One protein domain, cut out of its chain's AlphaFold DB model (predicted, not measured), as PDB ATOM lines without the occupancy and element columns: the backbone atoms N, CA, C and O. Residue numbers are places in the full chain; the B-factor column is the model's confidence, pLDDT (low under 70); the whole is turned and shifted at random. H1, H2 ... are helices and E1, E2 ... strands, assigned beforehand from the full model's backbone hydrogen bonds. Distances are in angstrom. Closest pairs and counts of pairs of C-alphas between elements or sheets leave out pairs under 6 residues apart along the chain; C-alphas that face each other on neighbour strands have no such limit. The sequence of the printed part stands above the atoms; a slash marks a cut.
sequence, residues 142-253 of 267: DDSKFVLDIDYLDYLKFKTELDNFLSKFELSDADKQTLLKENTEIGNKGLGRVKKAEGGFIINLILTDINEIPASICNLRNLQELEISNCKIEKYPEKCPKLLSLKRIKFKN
ATOM      1  N   ASP A 142     107.070 -12.697 265.266       96.69
ATOM      2  CA  ASP A 142     108.243 -13.549 265.015       96.69
ATOM      3  C   ASP A 142     109.291 -12.784 264.187       96.69
ATOM      4  O   ASP A 142     110.486 -12.812 264.493       96.69
ATOM      5  N   ASP A 143     108.833 -12.045 263.178       97.31
ATOM      6  CA  ASP A 143     109.680 -11.283 262.263       97.31
ATOM      7  C   ASP A 143     110.269 -10.026 262.915       97.31
ATOM      8  O   ASP A 143     111.457  -9.751 262.767       97.31
ATOM      9  N   SER A 144     109.481  -9.305 263.714       96.88
ATOM     10  CA  SER A 144     109.960  -8.153 264.487       96.88
ATOM     11  C   SER A 144     110.994  -8.565 265.530       96.88
ATOM     12  O   SER A 144     111.978  -7.863 265.747       96.88
ATOM     13  N   LYS A 145     110.805  -9.734 266.160       96.19
ATOM     14  CA  LYS A 145     111.794 -10.295 267.081       96.19
ATOM     15  C   LYS A 145     113.100 -10.635 266.363       96.19
ATOM     16  O   LYS A 145     114.167 -10.364 266.900       96.19
ATOM     17  N   PHE A 146     113.028 -11.204 265.161       96.19
ATOM     18  CA  PHE A 146     114.228 -11.464 264.367       96.19
ATOM     19  C   PHE A 146     114.991 -10.174 264.043       96.19
ATOM     20  O   PHE A 146     116.208 -10.131 264.209       96.19
ATOM     21  N   VAL A 147     114.287  -9.115 263.635       95.88
ATOM     22  CA  VAL A 147     114.914  -7.810 263.375       95.88
ATOM     23  C   VAL A 147     115.547  -7.246 264.651       95.88
ATOM     24  O   VAL A 147     116.715  -6.869 264.618       95.88
ATOM     25  N   LEU A 148     114.848  -7.306 265.792       95.56
ATOM     26  CA  LEU A 148     115.396  -6.905 267.094       95.56
ATOM     27  C   LEU A 148     116.676  -7.668 267.464       95.56
ATOM     28  O   LEU A 148     117.608  -7.071 267.996       95.56
ATOM     29  N   ASP A 149     116.733  -8.975 267.198       95.00
ATOM     30  CA  ASP A 149     117.930  -9.773 267.467       95.00
ATOM     31  C   ASP A 149     119.116  -9.320 266.600       95.00
ATOM     32  O   ASP A 149     120.240  -9.258 267.095       95.00
ATOM     33  N   ILE A 150     118.878  -8.967 265.333       92.81
ATOM     34  CA  ILE A 150     119.912  -8.416 264.443       92.81
ATOM     35  C   ILE A 150     120.381  -7.042 264.930       92.81
ATOM     36  O   ILE A 150     121.585  -6.824 265.049       92.81
ATOM     37  N   ASP A 151     119.458  -6.138 265.263       92.38
ATOM     38  CA  ASP A 151     119.802  -4.818 265.804       92.38
ATOM     39  C   ASP A 151     120.575  -4.931 267.128       92.38
ATOM     40  O   ASP A 151     121.506  -4.168 267.384       92.38
ATOM     41  N   TYR A 152     120.258  -5.931 267.954       93.25
ATOM     42  CA  TYR A 152     121.002  -6.207 269.178       93.25
ATOM     43  C   TYR A 152     122.423  -6.731 268.918       93.25
ATOM     44  O   TYR A 152     123.347  -6.355 269.641       93.25
ATOM     45  N   LEU A 153     122.630  -7.563 267.893       90.75
ATOM     46  CA  LEU A 153     123.978  -7.983 267.492       90.75
ATOM     47  C   LEU A 153     124.809  -6.795 266.989       90.75
ATOM     48  O   LEU A 153     125.962  -6.646 267.400       90.75
ATOM     49  N   ASP A 154     124.216  -5.921 266.171       89.06
ATOM     50  CA  ASP A 154     124.859  -4.682 265.716       89.06
ATOM     51  C   ASP A 154     125.211  -3.775 266.912       89.06
ATOM     52  O   ASP A 154     126.313  -3.227 266.976       89.06
ATOM     53  N   TYR A 155     124.309  -3.660 267.895       89.06
ATOM     54  CA  TYR A 155     124.548  -2.933 269.145       89.06
ATOM     55  C   TYR A 155     125.732  -3.508 269.938       89.06
ATOM     56  O   TYR A 155     126.595  -2.750 270.381       89.06
ATOM     57  N   LEU A 156     125.820  -4.833 270.099       89.25
ATOM     58  CA  LEU A 156     126.935  -5.466 270.812       89.25
ATOM     59  C   LEU A 156     128.274  -5.260 270.100       89.25
ATOM     60  O   LEU A 156     129.283  -4.992 270.759       89.25
ATOM     61  N   LYS A 157     128.284  -5.372 268.766       88.62
ATOM     62  CA  LYS A 157     129.471  -5.108 267.948       88.62
ATOM     63  C   LYS A 157     129.933  -3.664 268.136       88.62
ATOM     64  O   LYS A 157     131.088  -3.446 268.492       88.62
ATOM     65  N   PHE A 158     129.015  -2.707 267.992       86.69
ATOM     66  CA  PHE A 158     129.297  -1.289 268.211       86.69
ATOM     67  C   PHE A 158     129.840  -1.023 269.618       86.69
ATOM     68  O   PHE A 158     130.880  -0.384 269.747       86.69
ATOM     69  N   LYS A 159     129.179  -1.542 270.663       86.50
ATOM     70  CA  LYS A 159     129.616  -1.348 272.052       86.50
ATOM     71  C   LYS A 159     131.040  -1.867 272.260       86.50
ATOM     72  O   LYS A 159     131.877  -1.148 272.783       86.50
ATOM     73  N   THR A 160     131.341  -3.065 271.759       88.62
ATOM     74  CA  THR A 160     132.684  -3.662 271.858       88.62
ATOM     75  C   THR A 160     133.745  -2.830 271.130       88.62
ATOM     76  O   THR A 160     134.841  -2.615 271.644       88.62
ATOM     77  N   GLU A 161     133.448  -2.363 269.915       88.94
ATOM     78  CA  GLU A 161     134.360  -1.516 269.137       88.94
ATOM     79  C   GLU A 161     134.596  -0.164 269.814       88.94
ATOM     80  O   GLU A 161     135.736   0.305 269.864       88.94
ATOM     81  N   LEU A 162     133.539   0.429 270.372       85.69
ATOM     82  CA  LEU A 162     133.615   1.673 271.121       85.69
ATOM     83  C   LEU A 162     134.432   1.495 272.402       85.69
ATOM     84  O   LEU A 162     135.352   2.270 272.622       85.69
ATOM     85  N   ASP A 163     134.182   0.455 273.197       84.62
ATOM     86  CA  ASP A 163     134.946   0.178 274.419       84.62
ATOM     87  C   ASP A 163     136.443  -0.003 274.102       84.62
ATOM     88  O   ASP A 163     137.311   0.598 274.742       84.62
ATOM     89  N   ASN A 164     136.763  -0.749 273.038       88.31
ATOM     90  CA  ASN A 164     138.136  -0.913 272.553       88.31
ATOM     91  C   ASN A 164     138.760   0.410 272.094       88.31
ATOM     92  O   ASN A 164     139.956   0.631 272.286       88.31
ATOM     93  N   PHE A 165     137.979   1.290 271.469       87.88
ATOM     94  CA  PHE A 165     138.438   2.615 271.078       87.88
ATOM     95  C   PHE A 165     138.695   3.493 272.307       87.88
ATOM     96  O   PHE A 165     139.799   4.014 272.448       87.88
ATOM     97  N   LEU A 166     137.723   3.597 273.215       85.81
ATOM     98  CA  LEU A 166     137.785   4.423 274.421       85.81
ATOM     99  C   LEU A 166     138.887   3.968 275.381       85.81
ATOM    100  O   LEU A 166     139.503   4.813 276.020       85.81
ATOM    101  N   SER A 167     139.207   2.669 275.431       87.00
ATOM    102  CA  SER A 167     140.316   2.140 276.246       87.00
ATOM    103  C   SER A 167     141.695   2.708 275.883       87.00
ATOM    104  O   SER A 167     142.629   2.611 276.675       87.00
ATOM    105  N   LYS A 168     141.833   3.316 274.699       91.94
ATOM    106  CA  LYS A 168     143.066   3.982 274.249       91.94
ATOM    107  C   LYS A 168     143.200   5.410 274.781       91.94
ATOM    108  O   LYS A 168     144.212   6.052 274.516       91.94
ATOM    109  N   PHE A 169     142.187   5.907 275.487       88.50
ATOM    110  CA  PHE A 169     142.126   7.257 276.025       88.50
ATOM    111  C   PHE A 169     141.963   7.213 277.546       88.50
ATOM    112  O   PHE A 169     141.252   6.370 278.093       88.50
ATOM    113  N   GLU A 170     142.583   8.164 278.237       86.00
ATOM    114  CA  GLU A 170     142.438   8.348 279.686       86.00
ATOM    115  C   GLU A 170     141.157   9.137 280.003       86.00
ATOM    116  O   GLU A 170     141.196  10.271 280.472       86.00
ATOM    117  N   LEU A 171     140.000   8.551 279.683       82.69
ATOM    118  CA  LEU A 171     138.687   9.142 279.957       82.69
ATOM    119  C   LEU A 171     138.154   8.712 281.324       82.69
ATOM    120  O   LEU A 171     138.317   7.552 281.725       82.69
ATOM    121  N   SER A 172     137.450   9.624 282.000       81.62
ATOM    122  CA  SER A 172     136.662   9.265 283.179       81.62
ATOM    123  C   SER A 172     135.504   8.341 282.782       81.62
ATOM    124  O   SER A 172     135.048   8.347 281.635       81.62
ATOM    125  N   ASP A 173     134.994   7.540 283.719       73.19
ATOM    126  CA  ASP A 173     133.856   6.661 283.424       73.19
ATOM    127  C   ASP A 173     132.590   7.455 283.071       73.19
ATOM    128  O   ASP A 173     131.810   7.011 282.231       73.19
ATOM    129  N   ALA A 174     132.427   8.663 283.617       73.19
ATOM    130  CA  ALA A 174     131.328   9.560 283.261       73.19
ATOM    131  C   ALA A 174     131.401  10.019 281.789       73.19
ATOM    132  O   ALA A 174     130.386  10.030 281.087       73.19
ATOM    133  N   ASP A 175     132.601  10.330 281.290       77.50
ATOM    134  CA  ASP A 175     132.796  10.732 279.889       77.50
ATOM    135  C   ASP A 175     132.520   9.566 278.934       77.50
ATOM    136  O   ASP A 175     131.836   9.732 277.922       77.50
ATOM    137  N   LYS A 176     132.984   8.354 279.281       76.12
ATOM    138  CA  LYS A 176     132.687   7.137 278.504       76.12
ATOM    139  C   LYS A 176     131.181   6.892 278.422       76.12
ATOM    140  O   LYS A 176     130.667   6.610 277.342       76.12
ATOM    141  N   GLN A 177     130.473   7.034 279.543       71.38
ATOM    142  CA  GLN A 177     129.024   6.837 279.606       71.38
ATOM    143  C   GLN A 177     128.251   7.864 278.777       71.38
ATOM    144  O   GLN A 177     127.291   7.515 278.088       71.38
ATOM    145  N   THR A 178     128.709   9.115 278.769       74.25
ATOM    146  CA  THR A 178     128.123  10.167 277.929       74.25
ATOM    147  C   THR A 178     128.227   9.810 276.442       74.25
ATOM    148  O   THR A 178     127.237   9.907 275.719       74.25
ATOM    149  N   LEU A 179     129.384   9.304 275.999       71.50
ATOM    150  CA  LEU A 179     129.608   8.873 274.612       71.50
ATOM    151  C   LEU A 179     128.825   7.601 274.237       71.50
ATOM    152  O   LEU A 179     128.422   7.435 273.087       71.50
ATOM    153  N   LEU A 180     128.592   6.699 275.196       68.81
ATOM    154  CA  LEU A 180     127.810   5.473 274.996       68.81
ATOM    155  C   LEU A 180     126.316   5.762 274.790       68.81
ATOM    156  O   LEU A 180     125.662   5.077 274.000       68.81
ATOM    157  N   LYS A 181     125.772   6.774 275.477       65.81
ATOM    158  CA  LYS A 181     124.331   7.070 275.510       65.81
ATOM    159  C   LYS A 181     123.743   7.375 274.126       65.81
ATOM    160  O   LYS A 181     122.619   6.959 273.842       65.81
ATOM    161  N   GLU A 182     124.511   8.020 273.247       56.56
ATOM    162  CA  GLU A 182     124.042   8.553 271.957       56.56
ATOM    163  C   GLU A 182     123.696   7.489 270.894       56.56
ATOM    164  O   GLU A 182     123.108   7.827 269.871       56.56
ATOM    165  N   ASN A 183     123.993   6.200 271.121       61.12
ATOM    166  CA  ASN A 183     123.818   5.151 270.100       61.12
ATOM    167  C   ASN A 183     123.067   3.894 270.593       61.12
ATOM    168  O   ASN A 183     123.261   2.795 270.070       61.12
ATOM    169  N   THR A 184     122.228   4.036 271.625       65.31
ATOM    170  CA  THR A 184     121.570   2.909 272.326       65.31
ATOM    171  C   THR A 184     120.097   2.693 271.953       65.31
ATOM    172  O   THR A 184     119.486   1.722 272.417       65.31
ATOM    173  N   GLU A 185     119.518   3.575 271.131       73.75
ATOM    174  CA  GLU A 185     118.112   3.503 270.720       73.75
ATOM    175  C   GLU A 185     117.852   2.396 269.683       73.75
ATOM    176  O   GLU A 185     118.723   2.016 268.902       73.75
ATOM    177  N   ILE A 186     116.616   1.892 269.677       70.00
ATOM    178  CA  ILE A 186     116.062   0.948 268.715       70.00
ATOM    179  C   ILE A 186     116.099   1.578 267.334       70.00
ATOM    180  O   ILE A 186     115.389   2.535 267.026       70.00
ATOM    181  N   GLY A 187     117.055   1.088 266.550       69.31
ATOM    182  CA  GLY A 187     117.338   1.556 265.210       69.31
ATOM    183  C   GLY A 187     116.633   0.716 264.154       69.31
ATOM    184  O   GLY A 187     116.082  -0.341 264.420       69.31
ATOM    185  N   ASN A 188     116.727   1.183 262.912       77.81
ATOM    186  CA  ASN A 188     116.200   0.487 261.736       77.81
ATOM    187  C   ASN A 188     117.302  -0.264 260.960       77.81
ATOM    188  O   ASN A 188     117.137  -0.546 259.769       77.81
ATOM    189  N   LYS A 189     118.461  -0.551 261.576       77.69
ATOM    190  CA  LYS A 189     119.607  -1.149 260.860       77.69
ATOM    191  C   LYS A 189     119.295  -2.585 260.441       77.69
ATOM    192  O   LYS A 189     119.600  -2.978 259.310       77.69
ATOM    193  N   GLY A 190     118.613  -3.341 261.297       81.00
ATOM    194  CA  GLY A 190     118.086  -4.664 260.995       81.00
ATOM    195  C   GLY A 190     117.100  -4.639 259.825       81.00
ATOM    196  O   GLY A 190     117.165  -5.504 258.952       81.00
ATOM    197  N   LEU A 191     116.262  -3.601 259.710       87.88
ATOM    198  CA  LEU A 191     115.354  -3.440 258.566       87.88
ATOM    199  C   LEU A 191     116.083  -3.201 257.239       87.88
ATOM    200  O   LEU A 191     115.592  -3.636 256.201       87.88
ATOM    201  N   GLY A 192     117.276  -2.600 257.241       89.81
ATOM    202  CA  GLY A 192     118.093  -2.454 256.025       89.81
ATOM    203  C   GLY A 192     118.474  -3.793 255.368       89.81
ATOM    204  O   GLY A 192     118.786  -3.855 254.174       89.81
ATOM    205  N   ARG A 193     118.402  -4.881 256.143       93.44
ATOM    206  CA  ARG A 193     118.632  -6.266 255.713       93.44
ATOM    207  C   ARG A 193     117.353  -6.955 255.214       93.44
ATOM    208  O   ARG A 193     117.431  -8.025 254.616       93.44
ATOM    209  N   VAL A 194     116.184  -6.331 255.373       96.12
ATOM    210  CA  VAL A 194     114.897  -6.791 254.827       96.12
ATOM    211  C   VAL A 194     114.712  -6.226 253.421       96.12
ATOM    212  O   VAL A 194     114.429  -5.047 253.233       96.12
ATOM    213  N   LYS A 195     114.855  -7.072 252.396       96.94
ATOM    214  CA  LYS A 195     114.671  -6.656 250.993       96.94
ATOM    215  C   LYS A 195     113.214  -6.609 250.575       96.94
ATOM    216  O   LYS A 195     112.859  -5.843 249.684       96.94
ATOM    217  N   LYS A 196     112.385  -7.452 251.187       97.31
ATOM    218  CA  LYS A 196     110.951  -7.499 250.916       97.31
ATOM    219  C   LYS A 196     110.198  -8.025 252.128       97.31
ATOM    220  O   LYS A 196     110.555  -9.080 252.656       97.31
ATOM    221  N   ALA A 197     109.125  -7.333 252.490       97.12
ATOM    222  CA  ALA A 197     108.119  -7.802 253.429       97.12
ATOM    223  C   ALA A 197     106.715  -7.603 252.836       97.12
ATOM    224  O   ALA A 197     106.481  -6.646 252.099       97.12
ATOM    225  N   GLU A 198     105.791  -8.509 253.138       96.69
ATOM    226  CA  GLU A 198     104.395  -8.472 252.690       96.69
ATOM    227  C   GLU A 198     103.481  -8.817 253.866       96.69
ATOM    228  O   GLU A 198     103.696  -9.815 254.549       96.69
ATOM    229  N   GLY A 199     102.472  -7.982 254.137       95.31
ATOM    230  CA  GLY A 199     101.510  -8.230 255.220       95.31
ATOM    231  C   GLY A 199     102.140  -8.374 256.614       95.31
ATOM    232  O   GLY A 199     101.614  -9.110 257.442       95.31
ATOM    233  N   GLY A 200     103.284  -7.725 256.861       96.00
ATOM    234  CA  GLY A 200     104.042  -7.845 258.111       96.00
ATOM    235  C   GLY A 200     104.944  -9.083 258.198       96.00
ATOM    236  O   GLY A 200     105.490  -9.361 259.262       96.00
ATOM    237  N   PHE A 201     105.111  -9.839 257.111       97.62
ATOM    238  CA  PHE A 201     106.006 -10.993 257.036       97.62
ATOM    239  C   PHE A 201     107.194 -10.706 256.124       97.62
ATOM    240  O   PHE A 201     107.025 -10.253 254.994       97.62
ATOM    241  N   ILE A 202     108.398 -11.015 256.582       98.06
ATOM    242  CA  ILE A 202     109.633 -10.949 255.818       98.06
ATOM    243  C   ILE A 202     109.638 -12.080 254.787       98.06
ATOM    244  O   ILE A 202     109.511 -13.262 255.109       98.06
ATOM    245  N   ILE A 203     109.828 -11.698 253.526       98.00
ATOM    246  CA  ILE A 203     109.844 -12.606 252.373       98.00
ATOM    247  C   ILE A 203     111.266 -12.786 251.834       98.00
ATOM    248  O   ILE A 203     111.631 -13.889 251.421       98.00
ATOM    249  N   ASN A 204     112.070 -11.718 251.843       97.50
ATOM    250  CA  ASN A 204     113.449 -11.725 251.358       97.50
ATOM    251  C   ASN A 204     114.373 -10.998 252.346       97.50
ATOM    252  O   ASN A 204     114.123  -9.838 252.696       97.50
ATOM    253  N   LEU A 205     115.444 -11.684 252.747       96.69
ATOM    254  CA  LEU A 205     116.513 -11.167 253.595       96.69
ATOM    255  C   LEU A 205     117.855 -11.154 252.870       96.69
ATOM    256  O   LEU A 205     118.219 -12.124 252.205       96.69
ATOM    257  N   ILE A 206     118.633 -10.101 253.122       94.94
ATOM    258  CA  ILE A 206     120.076 -10.089 252.907       94.94
ATOM    259  C   ILE A 206     120.796  -9.880 254.239       94.94
ATOM    260  O   ILE A 206     120.713  -8.825 254.855       94.94
ATOM    261  N   LEU A 207     121.534 -10.878 254.695       92.25
ATOM    262  CA  LEU A 207     122.370 -10.765 255.881       92.25
ATOM    263  C   LEU A 207     123.783 -10.385 255.456       92.25
ATOM    264  O   LEU A 207     124.405 -11.082 254.657       92.25
ATOM    265  N   THR A 208     124.257  -9.261 255.983       90.69
ATOM    266  CA  THR A 208     125.593  -8.703 255.748       90.69
ATOM    267  C   THR A 208     126.183  -8.234 257.067       90.69
ATOM    268  O   THR A 208     125.433  -7.805 257.952       90.69
ATOM    269  N   ASP A 209     127.510  -8.320 257.176       86.75
ATOM    270  CA  ASP A 209     128.290  -7.844 258.325       86.75
ATOM    271  C   ASP A 209     127.855  -8.437 259.681       86.75
ATOM    272  O   ASP A 209     127.850  -7.764 260.705       86.75
ATOM    273  N   ILE A 210     127.472  -9.719 259.684       86.88
ATOM    274  CA  ILE A 210     127.155 -10.475 260.903       86.88
ATOM    275  C   ILE A 210     128.141 -11.634 261.106       86.88
ATOM    276  O   ILE A 210     128.648 -12.220 260.144       86.88
ATOM    277  N   ASN A 211     128.396 -11.981 262.367       86.81
ATOM    278  CA  ASN A 211     129.225 -13.120 262.787       86.81
ATOM    279  C   ASN A 211     128.399 -14.307 263.331       86.81
ATOM    280  O   ASN A 211     128.904 -15.423 263.446       86.81
ATOM    281  N   GLU A 212     127.117 -14.089 263.619       89.38
ATOM    282  CA  GLU A 212     126.171 -15.092 264.105       89.38
ATOM    283  C   GLU A 212     124.798 -14.859 263.465       89.38
ATOM    284  O   GLU A 212     124.361 -13.716 263.331       89.38
ATOM    285  N   ILE A 213     124.106 -15.935 263.069       90.25
ATOM    286  CA  ILE A 213     122.692 -15.852 262.677       90.25
ATOM    287  C   ILE A 213     121.820 -16.099 263.916       90.25
ATOM    288  O   ILE A 213     121.875 -17.208 264.456       90.25
ATOM    289  N   PRO A 214     120.960 -15.147 264.328       92.38
ATOM    290  CA  PRO A 214     120.048 -15.356 265.446       92.38
ATOM    291  C   PRO A 214     119.156 -16.582 265.253       92.38
ATOM    292  O   PRO A 214     118.569 -16.780 264.187       92.38
ATOM    293  N   ALA A 215     118.965 -17.371 266.312       92.69
ATOM    294  CA  ALA A 215     118.086 -18.542 266.274       92.69
ATOM    295  C   ALA A 215     116.622 -18.197 265.931       92.69
ATOM    296  O   ALA A 215     115.884 -19.049 265.432       92.69
ATOM    297  N   SER A 216     116.196 -16.947 266.137       94.81
ATOM    298  CA  SER A 216     114.878 -16.446 265.733       94.81
ATOM    299  C   SER A 216     114.640 -16.478 264.224       94.81
ATOM    300  O   SER A 216     113.476 -16.549 263.826       94.81
ATOM    301  N   ILE A 217     115.686 -16.559 263.382       94.25
ATOM    302  CA  ILE A 217     115.521 -16.796 261.937       94.25
ATOM    303  C   ILE A 217     114.688 -18.056 261.681       94.25
ATOM    304  O   ILE A 217     113.898 -18.122 260.742       94.25
ATOM    305  N   CYS A 218     114.799 -19.051 262.567       93.06
ATOM    306  CA  CYS A 218     114.072 -20.302 262.468       93.06
ATOM    307  C   CYS A 218     112.558 -20.150 262.655       93.06
ATOM    308  O   CYS A 218     111.850 -21.137 262.457       93.06
ATOM    309  N   ASN A 219     112.063 -18.973 263.056       94.75
ATOM    310  CA  ASN A 219     110.640 -18.670 263.193       94.75
ATOM    311  C   ASN A 219     110.040 -17.976 261.962       94.75
ATOM    312  O   ASN A 219     108.818 -17.864 261.890       94.75
ATOM    313  N   LEU A 220     110.850 -17.582 260.971       95.62
ATOM    314  CA  LEU A 220     110.395 -16.842 259.790       95.62
ATOM    315  C   LEU A 220     109.681 -17.753 258.779       95.62
ATOM    316  O   LEU A 220     110.229 -18.159 257.755       95.62
ATOM    317  N   ARG A 221     108.419 -18.085 259.062       94.62
ATOM    318  CA  ARG A 221     107.628 -19.062 258.284       94.62
ATOM    319  C   ARG A 221     107.434 -18.700 256.818       94.62
ATOM    320  O   ARG A 221     107.250 -19.595 255.992       94.62
ATOM    321  N   ASN A 222     107.464 -17.408 256.512       96.50
ATOM    322  CA  ASN A 222     107.210 -16.867 255.181       96.50
ATOM    323  C   ASN A 222     108.487 -16.482 254.428       96.50
ATOM    324  O   ASN A 222     108.389 -16.072 253.274       96.50
ATOM    325  N   LEU A 223     109.668 -16.649 255.033       96.75
ATOM    326  CA  LEU A 223     110.932 -16.353 254.367       96.75
ATOM    327  C   LEU A 223     111.089 -17.261 253.143       96.75
ATOM    328  O   LEU A 223     111.087 -18.484 253.273       96.75
ATOM    329  N   GLN A 224     111.225 -16.665 251.958       95.94
ATOM    330  CA  GLN A 224     111.363 -17.381 250.684       95.94
ATOM    331  C   GLN A 224     112.781 -17.307 250.130       95.94
ATOM    332  O   GLN A 224     113.245 -18.259 249.495       95.94
ATOM    333  N   GLU A 225     113.460 -16.190 250.368       95.38
ATOM    334  CA  GLU A 225     114.813 -15.940 249.891       95.38
ATOM    335  C   GLU A 225     115.701 -15.468 251.035       95.38
ATOM    336  O   GLU A 225     115.369 -14.513 251.737       95.38
ATOM    337  N   LEU A 226     116.848 -16.121 251.186       94.12
ATOM    338  CA  LEU A 226     117.884 -15.721 252.125       94.12
ATOM    339  C   LEU A 226     119.208 -15.581 251.380       94.12
ATOM    340  O   LEU A 226     119.762 -16.561 250.885       94.12
ATOM    341  N   GLU A 227     119.729 -14.367 251.309       93.06
ATOM    342  CA  GLU A 227     121.102 -14.122 250.894       93.06
ATOM    343  C   GLU A 227     121.956 -13.847 252.126       93.06
ATOM    344  O   GLU A 227     121.605 -13.036 252.973       93.06
ATOM    345  N   ILE A 228     123.087 -14.532 252.230       90.62
ATOM    346  CA  ILE A 228     124.109 -14.277 253.237       90.62
ATOM    347  C   ILE A 228     125.344 -13.831 252.468       90.62
ATOM    348  O   ILE A 228     125.875 -14.601 251.659       90.62
ATOM    349  N   SER A 229     125.798 -12.598 252.684       90.81
ATOM    350  CA  SER A 229     126.914 -12.038 251.931       90.81
ATOM    351  C   SER A 229     127.913 -11.273 252.785       90.81
ATOM    352  O   SER A 229     127.525 -10.437 253.594       90.81
ATOM    353  N   ASN A 230     129.207 -11.510 252.544       89.50
ATOM    354  CA  ASN A 230     130.311 -10.853 253.252       89.50
ATOM    355  C   ASN A 230     130.202 -10.998 254.786       89.50
ATOM    356  O   ASN A 230     130.396 -10.037 255.528       89.50
ATOM    357  N   CYS A 231     129.863 -12.194 255.260       86.81
ATOM    358  CA  CYS A 231     129.760 -12.532 256.672       86.81
ATOM    359  C   CYS A 231     130.859 -13.527 257.066       86.81
ATOM    360  O   CYS A 231     131.264 -14.391 256.283       86.81
ATOM    361  N   LYS A 232     131.314 -13.443 258.316       82.06
ATOM    362  CA  LYS A 232     132.233 -14.415 258.928       82.06
ATOM    363  C   LYS A 232     131.464 -15.217 259.968       82.06
ATOM    364  O   LYS A 232     131.649 -15.032 261.164       82.06
ATOM    365  N   ILE A 233     130.505 -16.013 259.499       79.88
ATOM    366  CA  ILE A 233     129.560 -16.671 260.399       79.88
ATOM    367  C   ILE A 233     130.230 -17.863 261.071       79.88
ATOM    368  O   ILE A 233     130.527 -18.865 260.422       79.88
ATOM    369  N   GLU A 234     130.401 -17.761 262.383       79.06
ATOM    370  CA  GLU A 234     130.941 -18.832 263.224       79.06
ATOM    371  C   GLU A 234     129.825 -19.710 263.801       79.06
ATOM    372  O   GLU A 234     130.028 -20.892 264.078       79.06
ATOM    373  N   LYS A 235     128.625 -19.136 263.967       79.69
ATOM    374  CA  LYS A 235     127.487 -19.777 264.634       79.69
ATOM    375  C   LYS A 235     126.211 -19.696 263.807       79.69
ATOM    376  O   LYS A 235     125.803 -18.633 263.339       79.69
ATOM    377  N   TYR A 236     125.550 -20.844 263.694       83.19
ATOM    378  CA  TYR A 236     124.254 -21.014 263.047       83.19
ATOM    379  C   TYR A 236     123.308 -21.754 263.995       83.19
ATOM    380  O   TYR A 236     123.769 -22.605 264.761       83.19
ATOM    381  N   PRO A 237     121.987 -21.531 263.912       85.62
ATOM    382  CA  PRO A 237     121.045 -22.401 264.600       85.62
ATOM    383  C   PRO A 237     121.125 -23.820 264.026       85.62
ATOM    384  O   PRO A 237     121.126 -24.005 262.806       85.62
ATOM    385  N   GLU A 238     121.161 -24.834 264.893       78.00
ATOM    386  CA  GLU A 238     121.325 -26.229 264.458       78.00
ATOM    387  C   GLU A 238     120.138 -26.736 263.627       78.00
ATOM    388  O   GLU A 238     120.324 -27.481 262.661       78.00
ATOM    389  N   LYS A 239     118.911 -26.327 263.983       82.81
ATOM    390  CA  LYS A 239     117.654 -26.754 263.349       82.81
ATOM    391  C   LYS A 239     116.701 -25.574 263.199       82.81
ATOM    392  O   LYS A 239     116.403 -24.905 264.181       82.81
ATOM    393  N   CYS A 240     116.128 -25.410 262.006       87.50
ATOM    394  CA  CYS A 240     115.084 -24.422 261.737       87.50
ATOM    395  C   CYS A 240     113.805 -25.068 261.176       87.50
ATOM    396  O   CYS A 240     113.523 -24.949 259.984       87.50
ATOM    397  N   PRO A 241     113.000 -25.755 262.009       83.44
ATOM    398  CA  PRO A 241     111.841 -26.511 261.534       83.44
ATOM    399  C   PRO A 241     110.725 -25.636 260.950       83.44
ATOM    400  O   PRO A 241     109.885 -26.156 260.223       83.44
ATOM    401  N   LYS A 242     110.686 -24.329 261.255       88.62
ATOM    402  CA  LYS A 242     109.624 -23.439 260.766       88.62
ATOM    403  C   LYS A 242     110.005 -22.645 259.513       88.62
ATOM    404  O   LYS A 242     109.153 -21.915 259.025       88.62
ATOM    405  N   LEU A 243     111.203 -22.817 258.940       89.50
ATOM    406  CA  LEU A 243     111.573 -22.236 257.636       89.50
ATOM    407  C   LEU A 243     110.922 -23.010 256.472       89.50
ATOM    408  O   LEU A 243     111.589 -23.579 255.613       89.50
ATOM    409  N   LEU A 244     109.590 -23.071 256.464       87.62
ATOM    410  CA  LEU A 244     108.814 -23.936 255.566       87.62
ATOM    411  C   LEU A 244     108.735 -23.401 254.128       87.62
ATOM    412  O   LEU A 244     108.601 -24.187 253.184       87.62
ATOM    413  N   SER A 245     108.826 -22.079 253.970       92.50
ATOM    414  CA  SER A 245     108.653 -21.380 252.689       92.50
ATOM    415  C   SER A 245     109.962 -21.069 251.965       92.50
ATOM    416  O   SER A 245     109.911 -20.512 250.867       92.50
ATOM    417  N   LEU A 246     111.117 -21.425 252.543       91.94
ATOM    418  CA  LEU A 246     112.422 -21.085 251.981       91.94
ATOM    419  C   LEU A 246     112.628 -21.832 250.655       91.94
ATOM    420  O   LEU A 246     112.582 -23.060 250.600       91.94
ATOM    421  N   LYS A 247     112.827 -21.072 249.574       91.31
ATOM    422  CA  LYS A 247     112.979 -21.575 248.197       91.31
ATOM    423  C   LYS A 247     114.384 -21.357 247.657       91.31
ATOM    424  O   LYS A 247     114.843 -22.130 246.824       91.31
ATOM    425  N   ARG A 248     115.039 -20.270 248.068       90.56
ATOM    426  CA  ARG A 248     116.366 -19.893 247.579       90.56
ATOM    427  C   ARG A 248     117.242 -19.466 248.738       90.56
ATOM    428  O   ARG A 248     116.852 -18.617 249.535       90.56
ATOM    429  N   ILE A 249     118.443 -20.022 248.772       89.56
ATOM    430  CA  ILE A 249     119.511 -19.544 249.635       89.56
ATOM    431  C   ILE A 249     120.738 -19.239 248.788       89.56
ATOM    432  O   ILE A 249     121.078 -19.999 247.880       89.56
ATOM    433  N   LYS A 250     121.372 -18.103 249.055       88.69
ATOM    434  CA  LYS A 250     122.594 -17.679 248.380       88.69
ATOM    435  C   LYS A 250     123.658 -17.376 249.411       88.69
ATOM    436  O   LYS A 250     123.405 -16.679 250.388       88.69
ATOM    437  N   PHE A 251     124.859 -17.852 249.132       86.44
ATOM    438  CA  PHE A 251     126.049 -17.525 249.890       86.44
ATOM    439  C   PHE A 251     127.028 -16.832 248.958       86.44
ATOM    440  O   PHE A 251     127.508 -17.437 248.002       86.44
ATOM    441  N   LYS A 252     127.299 -15.554 249.210       86.06
ATOM    442  CA  LYS A 252     128.171 -14.743 248.361       86.06
ATOM    443  C   LYS A 252     129.322 -14.190 249.183       86.06
ATOM    444  O   LYS A 252     129.083 -13.491 250.159       86.06
ATOM    445  N   ASN A 253     130.558 -14.439 248.757       84.44
ATOM    446  CA  ASN A 253     131.756 -13.933 249.433       84.44
ATOM    447  C   ASN A 253     131.818 -14.323 250.928       84.44
ATOM    448  O   ASN A 253     132.138 -13.495 251.776       84.44
TER     449      ASN A 253
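AT A GLANCE: This is residues 142 to 253 of the 267 residues of the protein "HEAT repeat domain-containing protein" of Candidatus Lokiarchaeota archaeon (UniProt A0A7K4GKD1). A small body of stacked turns bears a long helical arm: from E2 on, the chain winds through E2, H3, E3, an unnamed stretch and E4, laying three parallel strands side by side, while H1 starts at the body's E1 and E2 end and reaches far away from it. H2 folds back along the far part of H1, and residues 168 to 174 at the arm's tip stick out. The printed part has 112 residues with three named helices and four named strands, in the order H1 H2 E1 E2 H3 E3 E4; the class is mixed, helices and strands, and the one sheet, E1 E2 E3 E4, is mixed too. The whole is loose, with a radius of gyration of the C-alphas of 16.5 A, and elongated, spanning 52 by 29 by 21 A.

HOW THE PARTS SIT: H1, residues 142 to 166, and H2, residues 173 to 181, form a helical hairpin, opposite ways at a shallow tilt of 34 degrees, only just short of steep. They only just touch, with 3 pairs of C-alphas within 8 A; the closest are those of Leu 166 and Lys 176, 7.1 A apart. The sheet holds E1, residues 194 to 198, E2, residues 201 to 208, E3, residues 225 to 229, and E4, residues 248 to 252; E1 and E4 are its edge strands. H1 only grazes it, with residues 142 to 150. The hairpin E1 and E2 is antiparallel at 177 degrees, with N 198 and O 201 2.8 A apart, within hydrogen-bond range. E2 bends by 64 degrees at residue 204. E2 and E3 are parallel at 14 degrees, with N 207 and O 227 2.8 A apart. E3 and E4 are parallel at 8 degrees, with N 250 and O 226 2.9 A apart. H3, residues 215 to 219, touches H1 residues 142 to 149, closest at the C-alphas of Phe 146 and Ser 216, 5.2 A apart. E2, H3 and E3 form a strand-helix-strand unit, two parallel neighbour strands with a helix between, and its crossover is right-handed. In H1 and H2 every O i to N i+4 pair is within hydrogen-bond range; in H3 0 of 1 is, but 2 of 2 O i to N i+3 pairs are.

IN THESE COORDINATES: H1 runs 35.8 A from C-alpha 142 at (108.243, -13.549, 265.015) to C-alpha 166 at (137.785, 4.423, 274.421). H2 is 12.4 A long and E2 19.8 A. E3 and E4 are 12.9 A each, and E4 ends with C-alpha 252 at (128.171, -14.743, 248.361).

THE WHOLE: The C-alphas farthest apart, those of Glu 170 and Lys 247, are 52.5 A from each other. The printed part has no cut. The links H2 to E1, residues 182 to 193, and E3 to E4, residues 230 to 247, are long. The mean pLDDT of the printed part is 87.5; residues 180 to 184 and residue 187 are under 70.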